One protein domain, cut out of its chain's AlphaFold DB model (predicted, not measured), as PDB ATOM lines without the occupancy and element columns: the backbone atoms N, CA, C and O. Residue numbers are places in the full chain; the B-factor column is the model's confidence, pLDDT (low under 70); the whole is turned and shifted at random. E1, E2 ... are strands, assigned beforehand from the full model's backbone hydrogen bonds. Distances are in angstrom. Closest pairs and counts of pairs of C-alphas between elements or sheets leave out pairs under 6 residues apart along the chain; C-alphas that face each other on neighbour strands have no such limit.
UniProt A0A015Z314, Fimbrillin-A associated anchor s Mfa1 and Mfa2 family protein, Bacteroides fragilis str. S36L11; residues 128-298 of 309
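Overview. This is residues 128 to 298 of the 309 residues of the protein "Fimbrillin-A associated anchor s Mfa1 and Mfa2 family protein" of Bacteroides fragilis str. S36L11 (UniProt A0A015Z314). With little regular structure overall, the domain is one curled sheet folded back on itself, E4, E2 and E7 facing E11, E10, E1 and E5, with E8 as hinge. It is all strand: E1 to E11 hold 67 of 171 printed residues. The mixed sheet's order is E4, E2, E7, E8, E11, E10, E1, E5. It is compact, radius of gyration of the C-alphas 16.4 A, spanning 49 by 42 by 36 A.

Along the chain. E1, residues 128 to 134, begins at C-alpha (47.382, -20.030, 14.184). Then come E2, 147 to 155; E3, 158 to 160; E4, 172 to 180, 21.2 A long; E5, 207 to 214, 22.6 A; E6, 217 to 220; E7, 222 to 227; E8, 233 to 240; E9, 250 to 252; E10, 257 to 260; and E11, 292 to 297, ending at C-alpha (56.178, -23.532, 11.621).

Arrangement. E1 and E5 are antiparallel, N 131 and O 210 2.8 A apart. E8 and E11 are parallel, N 240 and O 292 3.0 A apart. The closest C-alphas of E4 and E5, Ile 176 and Ser 212, are 6.5 A apart. E6 and E9 are antiparallel neighbours, N 217 and O 252 2.9 A apart. E3 pairs with no named strand.

Size, cuts and confidence. The printed part has no cut. The link E10 to E11 is long, 31 residues. Residues 243 to 245 and 297 to 298 have pLDDT under 70.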
ATOM      1  N   GLY A 128      47.455 -20.886  15.365       91.12
ATOM      2  CA  GLY A 128      47.382 -20.030  14.184       91.12
ATOM      3  C   GLY A 128      47.299 -20.891  12.935       91.12
ATOM      4  O   GLY A 128      48.039 -21.865  12.815       91.12
ATOM      5  N   VAL A 129      46.408 -20.546  12.011       92.44
ATOM      6  CA  VAL A 129      46.293 -21.226  10.719       92.44
ATOM      7  C   VAL A 129      46.352 -20.206   9.598       92.44
ATOM      8  O   VAL A 129      45.658 -19.194   9.651       92.44
ATOM      9  N   LEU A 130      47.163 -20.483   8.581       93.44
ATOM     10  CA  LEU A 130      47.324 -19.657   7.391       93.44
ATOM     11  C   LEU A 130      47.031 -20.466   6.129       93.44
ATOM     12  O   LEU A 130      47.466 -21.606   5.983       93.44
ATOM     13  N   GLY A 131      46.332 -19.847   5.189       95.19
ATOM     14  CA  GLY A 131      46.202 -20.327   3.825       95.19
ATOM     15  C   GLY A 131      46.727 -19.284   2.848       95.19
ATOM     16  O   GLY A 131      46.248 -18.148   2.839       95.19
ATOM     17  N   TYR A 132      47.692 -19.678   2.022       96.06
ATOM     18  CA  TYR A 132      48.250 -18.856   0.959       96.06
ATOM     19  C   TYR A 132      48.235 -19.634  -0.354       96.06
ATOM     20  O   TYR A 132      48.954 -20.615  -0.534       96.06
ATOM     21  N   PHE A 133      47.383 -19.194  -1.270       97.50
ATOM     22  CA  PHE A 133      47.035 -19.927  -2.484       97.50
ATOM     23  C   PHE A 133      47.213 -19.020  -3.689       97.50
ATOM     24  O   PHE A 133      46.932 -17.833  -3.590       97.50
ATOM     25  N   LYS A 134      47.622 -19.541  -4.841       97.19
ATOM     26  CA  LYS A 134      47.694 -18.779  -6.091       97.19
ATOM     27  C   LYS A 134      46.981 -19.480  -7.231       97.19
ATOM     28  O   LYS A 134      46.702 -20.675  -7.172       97.19
ATOM     29  N   ASN A 135      46.693 -18.695  -8.265       97.44
ATOM     30  CA  ASN A 135      46.071 -19.144  -9.504       97.44
ATOM     31  C   ASN A 135      44.708 -19.819  -9.285       97.44
ATOM     32  O   ASN A 135      44.382 -20.824  -9.908       97.44
ATOM     33  N   VAL A 136      43.882 -19.254  -8.403       97.94
ATOM     34  CA  VAL A 136      42.514 -19.743  -8.200       97.94
ATOM     35  C   VAL A 136      41.694 -19.474  -9.471       97.94
ATOM     36  O   VAL A 136      41.537 -18.302  -9.830       97.94
ATOM     37  N   PRO A 137      41.177 -20.498 -10.178       97.31
ATOM     38  CA  PRO A 137      40.469 -20.294 -11.438       97.31
ATOM     39  C   PRO A 137      39.113 -19.617 -11.216       97.31
ATOM     40  O   PRO A 137      38.407 -19.932 -10.260       97.31
ATOM     41  N   GLN A 138      38.714 -18.727 -12.130       97.50
ATOM     42  CA  GLN A 138      37.368 -18.143 -12.135       97.50
ATOM     43  C   GLN A 138      36.311 -19.193 -12.494       97.50
ATOM     44  O   GLN A 138      35.233 -19.230 -11.904       97.50
ATOM     45  N   VAL A 139      36.621 -20.047 -13.471       97.00
ATOM     46  CA  VAL A 139      35.741 -21.113 -13.953       97.00
ATOM     47  C   VAL A 139      36.500 -22.429 -13.910       97.00
ATOM     48  O   VAL A 139      37.602 -22.532 -14.444       97.00
ATOM     49  N   LEU A 140      35.888 -23.444 -13.312       96.25
ATOM     50  CA  LEU A 140      36.410 -24.803 -13.270       96.25
ATOM     51  C   LEU A 140      35.275 -25.772 -13.592       96.25
ATOM     52  O   LEU A 140      34.179 -25.648 -13.052       96.25
ATOM     53  N   ASN A 141      35.520 -26.718 -14.500       94.69
ATOM     54  CA  ASN A 141      34.515 -27.685 -14.961       94.69
ATOM     55  C   ASN A 141      33.204 -27.033 -15.456       94.69
ATOM     56  O   ASN A 141      32.123 -27.581 -15.274       94.69
ATOM     57  N   GLY A 142      33.297 -25.847 -16.071       96.25
ATOM     58  CA  GLY A 142      32.139 -25.087 -16.565       96.25
ATOM     59  C   GLY A 142      31.364 -24.309 -15.494       96.25
ATOM     60  O   GLY A 142      30.446 -23.568 -15.839       96.25
ATOM     61  N   THR A 143      31.751 -24.413 -14.220       97.81
ATOM     62  CA  THR A 143      31.102 -23.730 -13.095       97.81
ATOM     63  C   THR A 143      31.956 -22.565 -12.610       97.81
ATOM     64  O   THR A 143      33.177 -22.676 -12.499       97.81
ATOM     65  N   THR A 144      31.317 -21.434 -12.303       97.81
ATOM     66  CA  THR A 144      32.010 -20.294 -11.688       97.81
ATOM     67  C   THR A 144      32.362 -20.619 -10.242       97.81
ATOM     68  O   THR A 144      31.483 -20.928  -9.436       97.81
ATOM     69  N   VAL A 145      33.645 -20.521  -9.911       98.31
ATOM     70  CA  VAL A 145      34.146 -20.651  -8.544       98.31
ATOM     71  C   VAL A 145      33.801 -19.378  -7.786       98.31
ATOM     72  O   VAL A 145      34.158 -18.289  -8.230       98.31
ATOM     73  N   LYS A 146      33.129 -19.501  -6.643       98.12
ATOM     74  CA  LYS A 146      32.795 -18.371  -5.770       98.12
ATOM     75  C   LYS A 146      33.563 -18.392  -4.457       98.12
ATOM     76  O   LYS A 146      33.974 -17.332  -4.002       98.12
ATOM     77  N   TYR A 147      33.768 -19.566  -3.866       98.56
ATOM     78  CA  TYR A 147      34.443 -19.678  -2.576       98.56
ATOM     79  C   TYR A 147      35.694 -20.542  -2.655       98.56
ATOM     80  O   TYR A 147      35.696 -21.582  -3.317       98.56
ATOM     81  N   LEU A 148      36.723 -20.126  -1.920       98.50
ATOM     82  CA  LEU A 148      37.883 -20.938  -1.567       98.50
ATOM     83  C   LEU A 148      37.826 -21.195  -0.063       98.50
ATOM     84  O   LEU A 148      37.857 -20.246   0.725       98.50
ATOM     85  N   ARG A 149      37.713 -22.465   0.335       98.12
ATOM     86  CA  ARG A 149      37.512 -22.829   1.742       98.12
ATOM     87  C   ARG A 149      38.498 -23.876   2.207       98.12
ATOM     88  O   ARG A 149      38.724 -24.857   1.506       98.12
ATOM     89  N   LEU A 150      39.020 -23.686   3.413       97.56
ATOM     90  CA  LEU A 150      39.678 -24.730   4.188       97.56
ATOM     91  C   LEU A 150      38.715 -25.147   5.292       97.56
ATOM     92  O   LEU A 150      38.441 -24.373   6.206       97.56
ATOM     93  N   LYS A 151      38.190 -26.362   5.195       96.88
ATOM     94  CA  LYS A 151      37.278 -26.952   6.170       96.88
ATOM     95  C   LYS A 151      38.046 -27.855   7.121       96.88
ATOM     96  O   LYS A 151      38.847 -28.670   6.674       96.88
ATOM     97  N   VAL A 152      37.751 -27.759   8.410       95.94
ATOM     98  CA  VAL A 152      38.218 -28.676   9.453       95.94
ATOM     99  C   VAL A 152      37.036 -29.537   9.888       95.94
ATOM    100  O   VAL A 152      35.919 -29.037  10.034       95.94
ATOM    101  N   SER A 153      37.248 -30.841  10.068       95.81
ATOM    102  CA  SER A 153      36.157 -31.782  10.367       95.81
ATOM    103  C   SER A 153      35.504 -31.579  11.733       95.81
ATOM    104  O   SER A 153      34.377 -32.032  11.934       95.81
ATOM    105  N   ASN A 154      36.184 -30.893  12.652       93.56
ATOM    106  CA  ASN A 154      35.654 -30.548  13.958       93.56
ATOM    107  C   ASN A 154      36.293 -29.268  14.519       93.56
ATOM    108  O   ASN A 154      37.476 -29.003  14.282       93.56
ATOM    109  N   SER A 155      35.532 -28.529  15.322       92.38
ATOM    110  CA  SER A 155      35.949 -27.358  16.084       92.38
ATOM    111  C   SER A 155      35.606 -27.506  17.569       92.38
ATOM    112  O   SER A 155      34.514 -27.931  17.950       92.38
ATOM    113  N   ASN A 156      36.552 -27.111  18.421       94.75
ATOM    114  CA  ASN A 156      36.298 -26.890  19.841       94.75
ATOM    115  C   ASN A 156      35.787 -25.458  20.056       94.75
ATOM    116  O   ASN A 156      36.039 -24.575  19.243       94.75
ATOM    117  N   GLN A 157      35.104 -25.217  21.175       94.94
ATOM    118  CA  GLN A 157      34.652 -23.869  21.569       94.94
ATOM    119  C   GLN A 157      35.217 -23.438  22.921       94.94
ATOM    120  O   GLN A 157      35.012 -22.310  23.365       94.94
ATOM    121  N   GLN A 158      35.936 -24.332  23.593       96.12
ATOM    122  CA  GLN A 158      36.537 -24.073  24.888       96.12
ATOM    123  C   GLN A 158      37.992 -24.509  24.897       96.12
ATOM    124  O   GLN A 158      38.362 -25.463  24.219       96.12
ATOM    125  N   VAL A 159      38.822 -23.804  25.658       97.12
ATOM    126  CA  VAL A 159      40.197 -24.203  25.951       97.12
ATOM    127  C   VAL A 159      40.434 -24.071  27.444       97.12
ATOM    128  O   VAL A 159      40.051 -23.077  28.065       97.12
ATOM    129  N   ASN A 160      41.057 -25.083  28.036       97.75
ATOM    130  CA  ASN A 160      41.477 -25.011  29.422       97.75
ATOM    131  C   ASN A 160      42.757 -24.173  29.528       97.75
ATOM    132  O   ASN A 160      43.784 -24.481  28.922       97.75
ATOM    133  N   LEU A 161      42.699 -23.097  30.309       98.38
ATOM    134  CA  LEU A 161      43.768 -22.098  30.381       98.38
ATOM    135  C   LEU A 161      45.018 -22.610  31.111       98.38
ATOM    136  O   LEU A 161      46.097 -22.045  30.945       98.38
ATOM    137  N   THR A 162      44.891 -23.703  31.867       96.50
ATOM    138  CA  THR A 162      45.978 -24.294  32.659       96.50
ATOM    139  C   THR A 162      46.810 -25.324  31.900       96.50
ATOM    140  O   THR A 162      47.948 -25.578  32.284       96.50
ATOM    141  N   ASN A 163      46.269 -25.919  30.832       94.50
ATOM    142  CA  ASN A 163      46.947 -26.978  30.074       94.50
ATOM    143  C   ASN A 163      46.832 -26.833  28.543       94.50
ATOM    144  O   ASN A 163      47.483 -27.576  27.819       94.50
ATOM    145  N   GLY A 164      46.041 -25.880  28.040       94.00
ATOM    146  CA  GLY A 164      45.867 -25.631  26.607       94.00
ATOM    147  C   GLY A 164      45.045 -26.687  25.864       94.00
ATOM    148  O   GLY A 164      45.029 -26.678  24.636       94.00
ATOM    149  N   VAL A 165      44.370 -27.598  26.570       94.75
ATOM    150  CA  VAL A 165      43.529 -28.629  25.953       94.75
ATOM    151  C   VAL A 165      42.203 -28.015  25.521       94.75
ATOM    152  O   VAL A 165      41.500 -27.401  26.327       94.75
ATOM    153  N   GLY A 166      41.858 -28.197  24.247       95.06
ATOM    154  CA  GLY A 166      40.553 -27.819  23.726       95.06
ATOM    155  C   GLY A 166      39.450 -28.778  24.165       95.06
ATOM    156  O   GLY A 166      39.660 -29.986  24.278       95.06
ATOM    157  N   ILE A 167      38.268 -28.227  24.413       94.06
ATOM    158  CA  ILE A 167      37.095 -28.927  24.929       94.06
ATOM    159  C   ILE A 167      35.913 -28.673  23.987       94.06
ATOM    160  O   ILE A 167      35.652 -27.543  23.552       94.06
ATOM    161  N   ASN A 168      35.192 -29.752  23.687       85.12
ATOM    162  CA  ASN A 168      34.000 -29.726  22.854       85.12
ATOM    163  C   ASN A 168      32.776 -29.444  23.726       85.12
ATOM    164  O   ASN A 168      32.482 -30.208  24.644       85.12
ATOM    165  N   THR A 169      32.017 -28.409  23.385       74.25
ATOM    166  CA  THR A 169      30.639 -28.222  23.869       74.25
ATOM    167  C   THR A 169      29.631 -28.626  22.795       74.25
ATOM    168  O   THR A 169      28.638 -29.281  23.101       74.25
ATOM    169  N   ALA A 170      29.918 -28.305  21.528       79.44
ATOM    170  CA  ALA A 170      29.170 -28.747  20.354       79.44
ATOM    171  C   ALA A 170      30.103 -28.851  19.131       79.44
ATOM    172  O   ALA A 170      30.262 -27.906  18.360       79.44
ATOM    173  N   ALA A 171      30.742 -30.012  19.001       76.38
ATOM    174  CA  ALA A 171      31.643 -30.377  17.911       76.38
ATOM    175  C   ALA A 171      30.943 -30.297  16.542       76.38
ATOM    176  O   ALA A 171      30.004 -31.059  16.291       76.38
ATOM    177  N   THR A 172      31.388 -29.409  15.648       87.69
ATOM    178  CA  THR A 172      30.877 -29.336  14.268       87.69
ATOM    179  C   THR A 172      31.986 -28.984  13.274       87.69
ATOM    180  O   THR A 172      32.979 -28.370  13.658       87.69
ATOM    181  N   PRO A 173      31.867 -29.373  11.993       91.56
ATOM    182  CA  PRO A 173      32.810 -28.926  10.979       91.56
ATOM    183  C   PRO A 173      32.759 -27.407  10.795       91.56
ATOM    184  O   PRO A 173      31.675 -26.825  10.755       91.56
ATOM    185  N   TYR A 174      33.919 -26.787  10.591       92.25
ATOM    186  CA  TYR A 174      34.046 -25.339  10.434       92.25
ATOM    187  C   TYR A 174      34.985 -24.985   9.277       92.25
ATOM    188  O   TYR A 174      36.009 -25.643   9.076       92.25
ATOM    189  N   ASN A 175      34.647 -23.944   8.515       95.50
ATOM    190  CA  ASN A 175      35.534 -23.395   7.491       95.50
ATOM    191  C   ASN A 175      36.490 -22.403   8.151       95.50
ATOM    192  O   ASN A 175      36.157 -21.235   8.330       95.50
ATOM    193  N   ILE A 176      37.683 -22.868   8.515       94.94
ATOM    194  CA  ILE A 176      38.699 -22.020   9.147       94.94
ATOM    195  C   ILE A 176      39.239 -20.940   8.207       94.94
ATOM    196  O   ILE A 176      39.606 -19.855   8.646       94.94
ATOM    197  N   ILE A 177      39.234 -21.222   6.908       96.19
ATOM    198  CA  ILE A 177      39.375 -20.217   5.860       96.19
ATOM    199  C   ILE A 177      38.092 -20.277   5.039       96.19
ATOM    200  O   ILE A 177      37.740 -21.347   4.546       96.19
ATOM    201  N   ASP A 178      37.407 -19.145   4.886       96.31
ATOM    202  CA  ASP A 178      36.188 -19.023   4.080       96.31
ATOM    203  C   ASP A 178      36.251 -17.738   3.248       96.31
ATOM    204  O   ASP A 178      35.787 -16.672   3.653       96.31
ATOM    205  N   MET A 179      36.939 -17.813   2.110       96.94
ATOM    206  CA  MET A 179      37.151 -16.658   1.244       96.94
ATOM    207  C   MET A 179      36.039 -16.570   0.204       96.94
ATOM    208  O   MET A 179      35.886 -17.478  -0.616       96.94
ATOM    209  N   ASP A 180      35.314 -15.451   0.189       97.12
ATOM    210  CA  ASP A 180      34.458 -15.068  -0.935       97.12
ATOM    211  C   ASP A 180      35.315 -14.381  -2.009       97.12
ATOM    212  O   ASP A 180      35.971 -13.366  -1.767       97.12
ATOM    213  N   LEU A 181      35.340 -14.971  -3.202       97.50
ATOM    214  CA  LEU A 181      36.103 -14.482  -4.349       97.50
ATOM    215  C   LEU A 181      35.282 -13.519  -5.215       97.50
ATOM    216  O   LEU A 181      35.793 -12.968  -6.192       97.50
ATOM    217  N   SER A 182      34.003 -13.311  -4.890       89.31
ATOM    218  CA  SER A 182      33.144 -12.406  -5.644       89.31
ATOM    219  C   SER A 182      33.654 -10.965  -5.601       89.31
ATOM    220  O   SER A 182      34.237 -10.497  -4.626       89.31
ATOM    221  N   GLY A 183      33.475 -10.258  -6.716       88.88
ATOM    222  CA  GLY A 183      33.943  -8.879  -6.868       88.88
ATOM    223  C   GLY A 183      35.452  -8.728  -7.089       88.88
ATOM    224  O   GLY A 183      35.887  -7.632  -7.438       88.88
ATOM    225  N   GLN A 184      36.250  -9.792  -6.957       95.75
ATOM    226  CA  GLN A 184      37.663  -9.743  -7.323       95.75
ATOM    227  C   GLN A 184      37.830  -9.674  -8.846       95.75
ATOM    228  O   GLN A 184      37.099 -10.321  -9.602       95.75
ATOM    229  N   ALA A 185      38.822  -8.907  -9.306       96.81
ATOM    230  CA  ALA A 185      39.171  -8.883 -10.719       96.81
ATOM    231  C   ALA A 185      39.732 -10.241 -11.169       96.81
ATOM    232  O   ALA A 185      40.265 -11.025 -10.378       96.81
ATOM    233  N   VAL A 186      39.630 -10.498 -12.470       97.31
ATOM    234  CA  VAL A 186      40.133 -11.718 -13.100       97.31
ATOM    235  C   VAL A 186      41.106 -11.333 -14.197       97.31
ATOM    236  O   VAL A 186      40.821 -10.461 -15.016       97.31
ATOM    237  N   SER A 187      42.253 -12.001 -14.216       96.38
ATOM    238  CA  SER A 187      43.264 -11.864 -15.257       96.38
ATOM    239  C   SER A 187      43.640 -13.254 -15.745       96.38
ATOM    240  O   SER A 187      43.912 -14.139 -14.940       96.38
ATOM    241  N   ASN A 188      43.611 -13.471 -17.061       94.88
ATOM    242  CA  ASN A 188      43.930 -14.765 -17.676       94.88
ATOM    243  C   ASN A 188      43.160 -15.957 -17.063       94.88
ATOM    244  O   ASN A 188      43.707 -17.044 -16.900       94.88
ATOM    245  N   GLY A 189      41.888 -15.749 -16.708       95.88
ATOM    246  CA  GLY A 189      41.012 -16.798 -16.177       95.88
ATOM    247  C   GLY A 189      41.231 -17.166 -14.705       95.88
ATOM    248  O   GLY A 189      40.549 -18.066 -14.217       95.88
ATOM    249  N   VAL A 190      42.121 -16.475 -13.984       97.69
ATOM    250  CA  VAL A 190      42.324 -16.641 -12.535       97.69
ATOM    251  C   VAL A 190      42.010 -15.356 -11.773       97.69
ATOM    252  O   VAL A 190      42.159 -14.249 -12.298       97.69
ATOM    253  N   TYR A 191      41.578 -15.494 -10.524       98.06
ATOM    254  CA  TYR A 191      41.363 -14.361  -9.628       98.06
ATOM    255  C   TYR A 191      42.687 -13.670  -9.287       98.06
ATOM    256  O   TYR A 191      43.676 -14.332  -8.966       98.06
ATOM    257  N   VAL A 192      42.700 -12.332  -9.314       96.38
ATOM    258  CA  VAL A 192      43.920 -11.548  -9.043       96.38
ATOM    259  C   VAL A 192      44.355 -11.589  -7.575       96.38
ATOM    260  O   VAL A 192      45.524 -11.329  -7.289       96.38
ATOM    261  N   GLY A 193      43.449 -11.941  -6.656       95.81
ATOM    262  CA  GLY A 193      43.726 -11.967  -5.224       95.81
ATOM    263  C   GLY A 193      42.936 -10.951  -4.410       95.81
ATOM    264  O   GLY A 193      42.583  -9.883  -4.906       95.81
ATOM    265  N   ASN A 194      42.727 -11.247  -3.127       95.50
ATOM    266  CA  ASN A 194      42.264 -10.265  -2.148       95.50
ATOM    267  C   ASN A 194      43.292  -9.130  -1.944       95.50
ATOM    268  O   ASN A 194      44.496  -9.379  -1.951       95.50
ATOM    269  N   ASP A 195      42.847  -7.890  -1.737       93.25
ATOM    270  CA  ASP A 195      43.749  -6.768  -1.439       93.25
ATOM    271  C   ASP A 195      43.994  -6.656   0.073       93.25
ATOM    272  O   ASP A 195      43.062  -6.491   0.858       93.25
ATOM    273  N   LEU A 196      45.261  -6.760   0.472       93.19
ATOM    274  CA  LEU A 196      45.722  -6.633   1.859       93.19
ATOM    275  C   LEU A 196      46.765  -5.511   2.015       93.19
ATOM    276  O   LEU A 196      47.422  -5.414   3.052       93.19
ATOM    277  N   SER A 197      46.914  -4.641   1.012       91.81
ATOM    278  CA  SER A 197      47.899  -3.551   1.014       91.81
ATOM    279  C   SER A 197      47.700  -2.567   2.173       91.81
ATOM    280  O   SER A 197      48.675  -2.071   2.734       91.81
ATOM    281  N   GLY A 198      46.455  -2.359   2.618       90.88
ATOM    282  CA  GLY A 198      46.137  -1.563   3.811       90.88
ATOM    283  C   GLY A 198      46.691  -2.136   5.124       90.88
ATOM    284  O   GLY A 198      46.793  -1.410   6.107       90.88
ATOM    285  N   GLN A 199      47.079  -3.414   5.138       88.25
ATOM    286  CA  GLN A 199      47.761  -4.084   6.254       88.25
ATOM    287  C   GLN A 199      49.283  -4.167   6.030       88.25
ATOM    288  O   GLN A 199      49.982  -4.868   6.756       88.25
ATOM    289  N   GLY A 200      49.810  -3.492   5.000       90.44
ATOM    290  CA  GLY A 200      51.222  -3.556   4.616       90.44
ATOM    291  C   GLY A 200      51.638  -4.886   3.983       90.44
ATOM    292  O   GLY A 200      52.832  -5.146   3.854       90.44
ATOM    293  N   VAL A 201      50.676  -5.735   3.601       92.06
ATOM    294  CA  VAL A 201      50.957  -7.062   3.048       92.06
ATOM    295  C   VAL A 201      51.232  -6.969   1.550       92.06
ATOM    296  O   VAL A 201      50.380  -6.537   0.772       92.06
ATOM    297  N   VAL A 202      52.401  -7.456   1.141       93.31
ATOM    298  CA  VAL A 202      52.776  -7.675  -0.258       93.31
ATOM    299  C   VAL A 202      52.675  -9.164  -0.562       93.31
ATOM    300  O   VAL A 202      53.113  -9.998   0.231       93.31
ATOM    301  N   LYS A 203      52.077  -9.506  -1.707       94.44
ATOM    302  CA  LYS A 203      51.825 -10.893  -2.106       94.44
ATOM    303  C   LYS A 203      52.308 -11.183  -3.518       94.44
ATOM    304  O   LYS A 203      52.380 -10.290  -4.361       94.44
ATOM    305  N   VAL A 204      52.541 -12.465  -3.785       95.19
ATOM    306  CA  VAL A 204      52.730 -12.996  -5.136       95.19
ATOM    307  C   VAL A 204      51.483 -12.662  -5.972       95.19
ATOM    308  O   VAL A 204      50.368 -12.763  -5.453       95.19
ATOM    309  N   PRO A 205      51.606 -12.265  -7.249       94.94
ATOM    310  CA  PRO A 205      50.444 -12.004  -8.100       94.94
ATOM    311  C   PRO A 205      49.468 -13.190  -8.176       94.94
ATOM    312  O   PRO A 205      49.881 -14.347  -8.109       94.94
ATOM    313  N   ASN A 206      48.177 -12.897  -8.371       95.94
ATOM    314  CA  ASN A 206      47.098 -13.889  -8.500       95.94
ATOM    315  C   ASN A 206      46.925 -14.789  -7.268       95.94
ATOM    316  O   ASN A 206      46.606 -15.973  -7.405       95.94
ATOM    317  N   SER A 207      47.177 -14.257  -6.069       97.31
ATOM    318  CA  SER A 207      47.164 -15.039  -4.832       97.31
ATOM    319  C   SER A 207      46.106 -14.593  -3.831       97.31
ATOM    320  O   SER A 207      45.808 -13.410  -3.699       97.31
ATOM    321  N   GLN A 208      45.564 -15.546  -3.084       97.25
ATOM    322  CA  GLN A 208      44.684 -15.358  -1.942       97.25
ATOM    323  C   GLN A 208      45.462 -15.648  -0.665       97.25
ATOM    324  O   GLN A 208      46.102 -16.693  -0.569       97.25
ATOM    325  N   LEU A 209      45.388 -14.756   0.317       95.88
ATOM    326  CA  LEU A 209      46.004 -14.949   1.629       95.88
ATOM    327  C   LEU A 209      44.961 -14.728   2.715       95.88
ATOM    328  O   LEU A 209      44.243 -13.729   2.689       95.88
ATOM    329  N   GLY A 210      44.898 -15.636   3.677       93.56
ATOM    330  CA  GLY A 210      44.049 -15.490   4.849       93.56
ATOM    331  C   GLY A 210      44.602 -16.285   6.012       93.56
ATOM    332  O   GLY A 210      45.248 -17.313   5.814       93.56
ATOM    333  N   GLY A 211      44.333 -15.810   7.219       91.62
ATOM    334  CA  GLY A 211      44.688 -16.521   8.431       91.62
ATOM    335  C   GLY A 211      43.613 -16.390   9.492       91.62
ATOM    336  O   GLY A 211      42.825 -15.447   9.489       91.62
ATOM    337  N   SER A 212      43.584 -17.355  10.397       92.38
ATOM    338  CA  SER A 212      42.644 -17.411  11.507       92.38
ATOM    339  C   SER A 212      43.333 -17.966  12.744       92.38
ATOM    340  O   SER A 212      44.307 -18.716  12.647       92.38
ATOM    341  N   PHE A 213      42.807 -17.616  13.913       93.19
ATOM    342  CA  PHE A 213      43.047 -18.412  15.108       93.19
ATOM    343  C   PHE A 213      42.092 -19.607  15.128       93.19
ATOM    344  O   PHE A 213      41.039 -19.581  14.487       93.19
ATOM    345  N   TYR A 214      42.478 -20.660  15.841       93.62
ATOM    346  CA  TYR A 214      41.655 -21.850  16.013       93.62
ATOM    347  C   TYR A 214      41.814 -22.444  17.399       93.62
ATOM    348  O   TYR A 214      42.922 -22.490  17.946       93.62
ATOM    349  N   MET A 215      40.714 -22.942  17.958       94.75
ATOM    350  CA  MET A 215      40.774 -23.663  19.221       94.75
ATOM    351  C   MET A 215      41.579 -24.956  19.048       94.75
ATOM    352  O   MET A 215      41.393 -25.656  18.047       94.75
ATOM    353  N   PRO A 216      42.459 -25.307  20.005       94.25
ATOM    354  CA  PRO A 216      43.222 -26.544  19.923       94.25
ATOM    355  C   PRO A 216      42.279 -27.731  19.760       94.25
ATOM    356  O   PRO A 216      41.277 -27.802  20.462       94.25
ATOM    357  N   VAL A 217      42.555 -28.660  18.850       94.00
ATOM    358  CA  VAL A 217      41.684 -29.809  18.566       94.00
ATOM    359  C   VAL A 217      42.525 -31.005  18.140       94.00
ATOM    360  O   VAL A 217      43.569 -30.841  17.514       94.00
ATOM    361  N   SER A 218      42.072 -32.213  18.466       92.31
ATOM    362  CA  SER A 218      42.799 -33.448  18.163       92.31
ATOM    363  C   SER A 218      42.021 -34.341  17.208       92.31
ATOM    364  O   SER A 218      40.795 -34.412  17.280       92.31
ATOM    365  N   GLY A 219      42.742 -35.062  16.351       92.19
ATOM    366  CA  GLY A 219      42.173 -36.070  15.459       92.19
ATOM    367  C   GLY A 219      41.221 -35.507  14.405       92.19
ATOM    368  O   GLY A 219      40.211 -36.142  14.100       92.19
ATOM    369  N   VAL A 220      41.520 -34.331  13.851       94.31
ATOM    370  CA  VAL A 220      40.705 -33.708  12.795       94.31
ATOM    371  C   VAL A 220      41.306 -33.926  11.418       94.31
ATOM    372  O   VAL A 220      42.520 -33.998  11.278       94.31
ATOM    373  N   SER A 221      40.463 -33.973  10.393       95.25
ATOM    374  CA  SER A 221      40.898 -33.874   9.003       95.25
ATOM    375  C   SER A 221      40.673 -32.460   8.487       95.25
ATOM    376  O   SER A 221      39.831 -31.717   9.007       95.25
ATOM    377  N   MET A 222      41.427 -32.092   7.452       96.38
ATOM    378  CA  MET A 222      41.231 -30.844   6.727       96.38
ATOM    379  C   MET A 222      40.977 -31.101   5.244       96.38
ATOM    380  O   MET A 222      41.587 -31.981   4.631       96.38
ATOM    381  N   THR A 223      40.092 -30.296   4.666       96.69
ATOM    382  CA  THR A 223      39.730 -30.344   3.248       96.69
ATOM    383  C   THR A 223      39.811 -28.941   2.673       96.69
ATOM    384  O   THR A 223      39.110 -28.041   3.134       96.69
ATOM    385  N   LEU A 224      40.666 -28.750   1.670       98.00
ATOM    386  CA  LEU A 224      40.673 -27.537   0.860       98.00
ATOM    387  C   LEU A 224      39.687 -27.728  -0.294       98.00
ATOM    388  O   LEU A 224      39.663 -28.799  -0.895       98.00
ATOM    389  N   GLY A 225      38.910 -26.712  -0.648       97.62
ATOM    390  CA  GLY A 225      37.977 -26.831  -1.761       97.62
ATOM    391  C   GLY A 225      37.640 -25.521  -2.454       97.62
ATOM    392  O   GLY A 225      37.724 -24.435  -1.876       97.62
ATOM    393  N   LEU A 226      37.232 -25.664  -3.713       98.31
ATOM    394  CA  LEU A 226      36.619 -24.625  -4.528       98.31
ATOM    395  C   LEU A 226      35.126 -24.909  -4.629       98.31
ATOM    396  O   LEU A 226      34.735 -26.021  -4.990       98.31
ATOM    397  N   TYR A 227      34.301 -23.909  -4.342       98.56
ATOM    398  CA  TYR A 227      32.850 -24.060  -4.267       98.56
ATOM    399  C   TYR A 227      32.145 -23.033  -5.141       98.56
ATOM    400  O   TYR A 227      32.642 -21.922  -5.347       98.56
ATOM    401  N   ASP A 228      30.971 -23.400  -5.635       98.19
ATOM    402  CA  ASP A 228      30.101 -22.503  -6.385       98.19
ATOM    403  C   ASP A 228      29.281 -21.577  -5.467       98.19
ATOM    404  O   ASP A 228      29.412 -21.579  -4.240       98.19
ATOM    405  N   ALA A 229      28.396 -20.776  -6.065       97.31
ATOM    406  CA  ALA A 229      27.562 -19.828  -5.333       97.31
ATOM    407  C   ALA A 229      26.537 -20.462  -4.380       97.31
ATOM    408  O   ALA A 229      26.090 -19.787  -3.453       97.31
ATOM    409  N   SER A 230      26.177 -21.730  -4.595       97.19
ATOM    410  CA  SER A 230      25.288 -22.498  -3.718       97.19
ATOM    411  C   SER A 230      26.031 -23.155  -2.550       97.19
ATOM    412  O   SER A 230      25.399 -23.694  -1.646       97.19
ATOM    413  N   GLY A 231      27.368 -23.102  -2.555       96.50
ATOM    414  CA  GLY A 231      28.210 -23.825  -1.609       96.50
ATOM    415  C   GLY A 231      28.447 -25.284  -2.002       96.50
ATOM    416  O   GLY A 231      28.937 -26.048  -1.173       96.50
ATOM    417  N   THR A 232      28.133 -25.675  -3.239       97.75
ATOM    418  CA  THR A 232      28.432 -27.016  -3.753       97.75
ATOM    419  C   THR A 232      29.899 -27.092  -4.156       97.75
ATOM    420  O   THR A 232      30.423 -26.187  -4.811       97.75
ATOM    421  N   ALA A 233      30.579 -28.165  -3.749       97.94
ATOM    422  CA  ALA A 233      31.975 -28.397  -4.097       97.94
ATOM    423  C   ALA A 233      32.133 -28.612  -5.609       97.94
ATOM    424  O   ALA A 233      31.491 -29.482  -6.194       97.94
ATOM    425  N   ILE A 234      33.022 -27.840  -6.232       97.88
ATOM    426  CA  ILE A 234      33.455 -28.019  -7.625       97.88
ATOM    427  C   ILE A 234      34.679 -28.943  -7.664       97.88
ATOM    428  O   ILE A 234      34.800 -29.793  -8.547       97.88
ATOM    429  N   LYS A 235      35.594 -28.765  -6.702       96.62
ATOM    430  CA  LYS A 235      36.782 -29.597  -6.493       96.62
ATOM    431  C   LYS A 235      37.205 -29.524  -5.031       96.62
ATOM    432  O   LYS A 235      37.198 -28.441  -4.450       96.62
ATOM    433  N   GLU A 236      37.614 -30.657  -4.476       96.31
ATOM    434  CA  GLU A 236      38.171 -30.759  -3.128       96.31
ATOM    435  C   GLU A 236      39.500 -31.508  -3.162       96.31
ATOM    436  O   GLU A 236      39.725 -32.381  -4.004       96.31
ATOM    437  N   TRP A 237      40.367 -31.159  -2.221       95.69
ATOM    438  CA  TRP A 237      41.617 -31.838  -1.944       95.69
ATOM    439  C   TRP A 237      41.666 -32.193  -0.462       95.69
ATOM    440  O   TRP A 237      41.414 -31.354   0.410       95.69
ATOM    441  N   THR A 238      42.046 -33.432  -0.174       94.06
ATOM    442  CA  THR A 238      42.424 -33.835   1.179       94.06
ATOM    443  C   THR A 238      43.773 -33.217   1.514       94.06
ATOM    444  O   THR A 238      44.715 -33.327   0.730       94.06
ATOM    445  N   VAL A 239      43.870 -32.584   2.680       94.81
ATOM    446  CA  VAL A 239      45.141 -32.059   3.182       94.81
ATOM    447  C   VAL A 239      45.940 -33.194   3.827       94.81
ATOM    448  O   VAL A 239      45.380 -33.990   4.585       94.81
ATOM    449  N   SER A 240      47.241 -33.262   3.547       92.00
ATOM    450  CA  SER A 240      48.181 -34.227   4.134       92.00
ATOM    451  C   SER A 240      49.376 -33.534   4.797       92.00
ATOM    452  O   SER A 240      49.659 -32.371   4.526       92.00
ATOM    453  N   ASP A 241      50.099 -34.236   5.666       85.50
ATOM    454  CA  ASP A 241      51.351 -33.741   6.270       85.50
ATOM    455  C   ASP A 241      52.575 -33.830   5.333       85.50
ATOM    456  O   ASP A 241      53.609 -33.215   5.585       85.50
ATOM    457  N   THR A 242      52.474 -34.590   4.241       77.06
ATOM    458  CA  THR A 242      53.559 -34.797   3.274       77.06
ATOM    459  C   THR A 242      53.039 -34.924   1.845       77.06
ATOM    460  O   THR A 242      51.868 -35.230   1.604       77.06
ATOM    461  N   ASN A 243      53.943 -34.746   0.879       66.44
ATOM    462  CA  ASN A 243      53.665 -34.792  -0.559       66.44
ATOM    463  C   ASN A 243      53.429 -36.209  -1.130       66.44
ATOM    464  O   ASN A 243      53.243 -36.333  -2.337       66.44
ATOM    465  N   SER A 244      53.439 -37.269  -0.310       59.69
ATOM    466  CA  SER A 244      53.469 -38.670  -0.779       59.69
ATOM    467  C   SER A 244      52.364 -39.558  -0.188       59.69
ATOM    468  O   SER A 244      52.570 -40.756  -0.014       59.69
ATOM    469  N   SER A 245      51.170 -39.012   0.068       63.81
ATOM    470  CA  SER A 245      50.071 -39.695   0.792       63.81
ATOM    471  C   SER A 245      50.405 -39.903   2.273       63.81
ATOM    472  O   SER A 245      50.492 -41.021   2.775       63.81
ATOM    473  N   GLY A 246      50.659 -38.788   2.951       75.81
ATOM    474  CA  GLY A 246      50.966 -38.757   4.374       75.81
ATOM    475  C   GLY A 246      49.752 -38.890   5.294       75.81
ATOM    476  O   GLY A 246      48.657 -39.258   4.863       75.81
ATOM    477  N   ALA A 247      49.939 -38.568   6.575       85.88
ATOM    478  CA  ALA A 247      48.835 -38.521   7.522       85.88
ATOM    479  C   ALA A 247      47.845 -37.414   7.129       85.88
ATOM    480  O   ALA A 247      48.230 -36.308   6.753       85.88
ATOM    481  N   THR A 248      46.557 -37.728   7.230       91.00
ATOM    482  CA  THR A 248      45.433 -36.824   6.920       91.00
ATOM    483  C   THR A 248      44.642 -36.429   8.166       91.00
ATOM    484  O   THR A 248      43.616 -35.755   8.079       91.00
ATOM    485  N   GLN A 249      45.121 -36.873   9.329       93.19
ATOM    486  CA  GLN A 249      44.578 -36.577  10.643       93.19
ATOM    487  C   GLN A 249      45.590 -35.728  11.405       93.19
ATOM    488  O   GLN A 249      46.763 -36.086  11.508       93.19
ATOM    489  N   PHE A 250      45.116 -34.629  11.971       91.19
ATOM    490  CA  PHE A 250      45.938 -33.592  12.567       91.19
ATOM    491  C   PHE A 250      45.498 -33.311  13.997       91.19
ATOM    492  O   PHE A 250      44.315 -33.382  14.339       91.19
ATOM    493  N   ASN A 251      46.475 -32.935  14.813       91.94
ATOM    494  CA  ASN A 251      46.239 -32.262  16.077       91.94
ATOM    495  C   ASN A 251      46.673 -30.810  15.897       91.94
ATOM    496  O   ASN A 251      47.842 -30.553  15.602       91.94
ATOM    497  N   LEU A 252      45.740 -29.879  16.059       91.88
ATOM    498  CA  LEU A 252      46.040 -28.458  16.125       91.88
ATOM    499  C   LEU A 252      46.260 -28.125  17.590       91.88
ATOM    500  O   LEU A 252      45.342 -28.211  18.403       91.88
ATOM    501  N   MET A 253      47.493 -27.797  17.934       91.50
ATOM    502  CA  MET A 253      47.907 -27.541  19.303       91.50
ATOM    503  C   MET A 253      47.913 -26.041  19.578       91.50
ATOM    504  O   MET A 253      48.168 -25.223  18.693       91.50
ATOM    505  N   ALA A 254      47.647 -25.673  20.829       91.81
ATOM    506  CA  ALA A 254      47.869 -24.311  21.292       91.81
ATOM    507  C   ALA A 254      49.319 -23.882  21.018       91.81
ATOM    508  O   ALA A 254      50.235 -24.704  21.090       91.81
ATOM    509  N   ASN A 255      49.525 -22.593  20.744       88.88
ATOM    510  CA  ASN A 255      50.852 -22.009  20.534       88.88
ATOM    511  C   ASN A 255      51.625 -22.563  19.323       88.88
ATOM    512  O   ASN A 255      52.836 -22.395  19.244       88.88
ATOM    513  N   HIS A 256      50.936 -23.200  18.376       87.88
ATOM    514  CA  HIS A 256      51.517 -23.689  17.127       87.88
ATOM    515  C   HIS A 256      50.944 -22.942  15.926       87.88
ATOM    516  O   HIS A 256      49.807 -22.463  15.960       87.88
ATOM    517  N   PHE A 257      51.733 -22.882  14.854       87.44
ATOM    518  CA  PHE A 257      51.337 -22.267  13.598       87.44
ATOM    519  C   PHE A 257      51.316 -23.293  12.470       87.44
ATOM    520  O   PHE A 257      52.320 -23.956  12.209       87.44
ATOM    521  N   TYR A 258      50.185 -23.381  11.782       90.81
ATOM    522  CA  TYR A 258      49.951 -24.304  10.682       90.81
ATOM    523  C   TYR A 258      49.701 -23.519   9.399       90.81
ATOM    524  O   TYR A 258      48.929 -22.564   9.402       90.81
ATOM    525  N   ALA A 259      50.321 -23.910   8.292       91.62
ATOM    526  CA  ALA A 259      50.193 -23.174   7.040       91.62
ATOM    527  C   ALA A 259      50.036 -24.093   5.828       91.62
ATOM    528  O   ALA A 259      50.742 -25.094   5.697       91.62
ATOM    529  N   LEU A 260      49.129 -23.717   4.926       93.81
ATOM    530  CA  LEU A 260      49.082 -24.200   3.550       93.81
ATOM    531  C   LEU A 260      49.731 -23.123   2.678       93.81
ATOM    532  O   LEU A 260      49.156 -22.050   2.491       93.81
ATOM    533  N   GLY A 261      50.931 -23.407   2.175       91.94
ATOM    534  CA  GLY A 261      51.795 -22.417   1.527       91.94
ATOM    535  C   GLY A 261      52.613 -21.593   2.529       91.94
ATOM    536  O   GLY A 261      52.391 -21.647   3.738       91.94
ATOM    537  N   VAL A 262      53.586 -20.833   2.023       88.88
ATOM    538  CA  VAL A 262      54.547 -20.071   2.837       88.88
ATOM    539  C   VAL A 262      54.422 -18.580   2.557       88.88
ATOM    540  O   VAL A 262      54.585 -18.144   1.421       88.88
ATOM    541  N   LYS A 263      54.165 -17.800   3.612       89.12
ATOM    542  CA  LYS A 263      54.331 -16.344   3.628       89.12
ATOM    543  C   LYS A 263      55.510 -16.013   4.541       89.12
ATOM    544  O   LYS A 263      55.392 -16.201   5.753       89.12
ATOM    545  N   GLY A 264      56.625 -15.563   3.969       83.81
ATOM    546  CA  GLY A 264      57.879 -15.371   4.706       83.81
ATOM    547  C   GLY A 264      57.893 -14.095   5.552       83.81
ATOM    548  O   GLY A 264      58.177 -14.141   6.750       83.81
ATOM    549  N   ALA A 265      57.501 -12.968   4.951       85.12
ATOM    550  CA  ALA A 265      57.462 -11.648   5.590       85.12
ATOM    551  C   ALA A 265      56.264 -10.821   5.108       85.12
ATOM    552  O   ALA A 265      55.785 -11.025   4.002       85.12
ATOM    553  N   THR A 266      55.780  -9.852   5.888       85.44
ATOM    554  CA  THR A 266      54.602  -9.038   5.517       85.44
ATOM    555  C   THR A 266      54.843  -8.196   4.264       85.44
ATOM    556  O   THR A 266      54.061  -8.252   3.321       85.44
ATOM    557  N   GLY A 267      55.938  -7.433   4.247       88.06
ATOM    558  CA  GLY A 267      56.188  -6.375   3.262       88.06
ATOM    559  C   GLY A 267      56.916  -6.814   1.991       88.06
ATOM    560  O   GLY A 267      57.332  -5.954   1.221       88.06
ATOM    561  N   SER A 268      57.109  -8.117   1.777       88.88
ATOM    562  CA  SER A 268      57.832  -8.639   0.615       88.88
ATOM    563  C   SER A 268      57.310 -10.003   0.174       88.88
ATOM    564  O   SER A 268      56.563 -10.650   0.903       88.88
ATOM    565  N   VAL A 269      57.722 -10.433  -1.018       89.69
ATOM    566  CA  VAL A 269      57.545 -11.797  -1.538       89.69
ATOM    567  C   VAL A 269      58.841 -12.615  -1.524       89.69
ATOM    568  O   VAL A 269      58.795 -13.794  -1.837       89.69
ATOM    569  N   ASP A 270      59.974 -12.012  -1.153       84.12
ATOM    570  CA  ASP A 270      61.306 -12.645  -1.104       84.12
ATOM    571  C   ASP A 270      61.738 -13.048   0.321       84.12
ATOM    572  O   ASP A 270      62.915 -13.030   0.668       84.12
ATOM    573  N   GLY A 271      60.770 -13.262   1.218       75.00
ATOM    574  CA  GLY A 271      61.054 -13.599   2.618       75.00
ATOM    575  C   GLY A 271      61.604 -12.472   3.486       75.00
ATOM    576  O   GLY A 271      61.701 -12.633   4.700       75.00
ATOM    577  N   GLY A 272      61.879 -11.299   2.905       73.44
ATOM    578  CA  GLY A 272      62.499 -10.170   3.596       73.44
ATOM    579  C   GLY A 272      64.025 -10.149   3.485       73.44
ATOM    580  O   GLY A 272      64.640  -9.199   3.978       73.44
ATOM    581  N   THR A 273      64.628 -11.134   2.806       73.38
ATOM    582  CA  THR A 273      66.070 -11.198   2.542       73.38
ATOM    583  C   THR A 273      66.332 -11.212   1.030       73.38
ATOM    584  O   THR A 273      66.371 -12.278   0.415       73.38
ATOM    585  N   PRO A 274      66.583 -10.047   0.399       72.75
ATOM    586  CA  PRO A 274      66.753  -9.979  -1.049       72.75
ATOM    587  C   PRO A 274      67.844 -10.922  -1.569       72.75
ATOM    588  O   PRO A 274      69.007 -10.835  -1.170       72.75
ATOM    589  N   GLY A 275      67.472 -11.797  -2.505       71.25
ATOM    590  CA  GLY A 275      68.392 -12.731  -3.158       71.25
ATOM    591  C   GLY A 275      68.641 -14.042  -2.408       71.25
ATOM    592  O   GLY A 275      69.513 -14.798  -2.836       71.25
ATOM    593  N   ASN A 276      67.893 -14.331  -1.337       74.69
ATOM    594  CA  ASN A 276      67.859 -15.644  -0.703       74.69
ATOM    595  C   ASN A 276      66.572 -16.395  -1.101       74.69
ATOM    596  O   ASN A 276      65.522 -16.151  -0.535       74.69
ATOM    597  N   PRO A 277      66.622 -17.364  -2.029       72.31
ATOM    598  CA  PRO A 277      65.416 -18.084  -2.446       72.31
ATOM    599  C   PRO A 277      64.829 -18.997  -1.356       72.31
ATOM    600  O   PRO A 277      63.780 -19.603  -1.552       72.31
ATOM    601  N   GLY A 278      65.548 -19.191  -0.244       73.56
ATOM    602  CA  GLY A 278      65.155 -20.103   0.830       73.56
ATOM    603  C   GLY A 278      64.037 -19.574   1.730       73.56
ATOM    604  O   GLY A 278      63.417 -20.377   2.423       73.56
ATOM    605  N   ASP A 279      63.788 -18.262   1.735       76.75
ATOM    606  CA  ASP A 279      62.720 -17.608   2.504       76.75
ATOM    607  C   ASP A 279      61.618 -16.982   1.633       76.75
ATOM    608  O   ASP A 279      60.650 -16.449   2.181       76.75
ATOM    609  N   ASP A 280      61.715 -17.111   0.305       88.12
ATOM    610  CA  ASP A 280      60.698 -16.655  -0.646       88.12
ATOM    611  C   ASP A 280      59.287 -17.162  -0.292       88.12
ATOM    612  O   ASP A 280      59.070 -18.280   0.189       88.12
ATOM    613  N   ASP A 281      58.292 -16.332  -0.599       91.56
ATOM    614  CA  ASP A 281      56.892 -16.728  -0.539       91.56
ATOM    615  C   ASP A 281      56.624 -17.914  -1.485       91.56
ATOM    616  O   ASP A 281      56.898 -17.856  -2.686       91.56
ATOM    617  N   ALA A 282      55.969 -18.953  -0.971       91.75
ATOM    618  CA  ALA A 282      55.594 -20.145  -1.727       91.75
ATOM    619  C   ALA A 282      54.104 -20.478  -1.521       91.75
ATOM    620  O   ALA A 282      53.772 -21.407  -0.778       91.75
ATOM    621  N   PRO A 283      53.173 -19.707  -2.114       94.62
ATOM    622  CA  PRO A 283      51.752 -20.053  -2.107       94.62
ATOM    623  C   PRO A 283      51.486 -21.355  -2.876       94.62
ATOM    624  O   PRO A 283      52.132 -21.622  -3.890       94.62
ATOM    625  N   VAL A 284      50.480 -22.116  -2.445       95.38
ATOM    626  CA  VAL A 284      50.032 -23.344  -3.124       95.38
ATOM    627  C   VAL A 284      49.376 -22.994  -4.459       95.38
ATOM    628  O   VAL A 284      48.456 -22.172  -4.495       95.38
ATOM    629  N   ASP A 285      49.811 -23.609  -5.555       95.88
ATOM    630  CA  ASP A 285      49.302 -23.320  -6.897       95.88
ATOM    631  C   ASP A 285      48.118 -24.229  -7.245       95.88
ATOM    632  O   ASP A 285      48.273 -25.415  -7.531       95.88
ATOM    633  N   LEU A 286      46.903 -23.675  -7.259       96.12
ATOM    634  CA  LEU A 286      45.687 -24.476  -7.436       96.12
ATOM    635  C   LEU A 286      45.438 -24.942  -8.882       96.12
ATOM    636  O   LEU A 286      44.481 -25.691  -9.114       96.12
ATOM    637  N   LEU A 287      46.276 -24.540  -9.848       90.25
ATOM    638  CA  LEU A 287      46.239 -25.082 -11.210       90.25
ATOM    639  C   LEU A 287      47.129 -26.312 -11.379       90.25
ATOM    640  O   LEU A 287      46.771 -27.209 -12.146       90.25
ATOM    641  N   THR A 288      48.276 -26.355 -10.702       87.56
ATOM    642  CA  THR A 288      49.290 -27.401 -10.912       87.56
ATOM    643  C   THR A 288      49.375 -28.397  -9.770       87.56
ATOM    644  O   THR A 288      49.667 -29.572 -10.013       87.56
ATOM    645  N   ASP A 289      49.093 -27.968  -8.543       83.12
ATOM    646  CA  ASP A 289      49.327 -28.791  -7.369       83.12
ATOM    647  C   ASP A 289      48.183 -29.787  -7.171       83.12
ATOM    648  O   ASP A 289      46.991 -29.458  -7.107       83.12
ATOM    649  N   GLN A 290      48.562 -31.060  -7.096       79.81
ATOM    650  CA  GLN A 290      47.628 -32.157  -6.853       79.81
ATOM    651  C   GLN A 290      47.585 -32.562  -5.379       79.81
ATOM    652  O   GLN A 290      46.577 -33.106  -4.935       79.81
ATOM    653  N   ASN A 291      48.635 -32.234  -4.620       85.19
ATOM    654  CA  ASN A 291      48.751 -32.528  -3.197       85.19
ATOM    655  C   ASN A 291      48.740 -31.219  -2.411       85.19
ATOM    656  O   ASN A 291      49.510 -30.309  -2.710       85.19
ATOM    657  N   ILE A 292      47.878 -31.138  -1.399       90.38
ATOM    658  CA  ILE A 292      47.796 -29.984  -0.505       90.38
ATOM    659  C   ILE A 292      48.452 -30.373   0.810       90.38
ATOM    660  O   ILE A 292      47.913 -31.190   1.556       90.38
ATOM    661  N   VAL A 293      49.621 -29.798   1.078       90.25
ATOM    662  CA  VAL A 293      50.410 -30.132   2.263       90.25
ATOM    663  C   VAL A 293      50.305 -29.043   3.311       90.25
ATOM    664  O   VAL A 293      50.491 -27.861   3.019       90.25
ATOM    665  N   ILE A 294      50.019 -29.457   4.544       90.31
ATOM    666  CA  ILE A 294      50.114 -28.590   5.710       90.31
ATOM    667  C   ILE A 294      51.537 -28.616   6.256       90.31
ATOM    668  O   ILE A 294      52.162 -29.664   6.391       90.31
ATOM    669  N   THR A 295      52.041 -27.441   6.596       87.00
ATOM    670  CA  THR A 295      53.340 -27.263   7.239       87.00
ATOM    671  C   THR A 295      53.140 -26.725   8.643       87.00
ATOM    672  O   THR A 295      52.208 -25.963   8.897       87.00
ATOM    673  N   ILE A 296      54.008 -27.138   9.564       80.81
ATOM    674  CA  ILE A 296      54.045 -26.612  10.926       80.81
ATOM    675  C   ILE A 296      55.266 -25.707  11.008       80.81
ATOM    676  O   ILE A 296      56.383 -26.161  10.763       80.81
ATOM    677  N   SER A 297      55.063 -24.433  11.337       69.56
ATOM    678  CA  SER A 297      56.178 -23.532  11.621       69.56
ATOM    679  C   SER A 297      56.532 -23.631  13.108       69.56
ATOM    680  O   SER A 297      55.713 -23.238  13.944       69.56
ATOM    681  N   PRO A 298      57.736 -24.111  13.471       56.47
ATOM    682  CA  PRO A 298      58.159 -24.187  14.870       56.47
ATOM    683  C   PRO A 298      58.469 -22.806  15.472       56.47
ATOM    684  O   PRO A 298      58.623 -22.679  16.683       56.47
TER     685      PRO A 298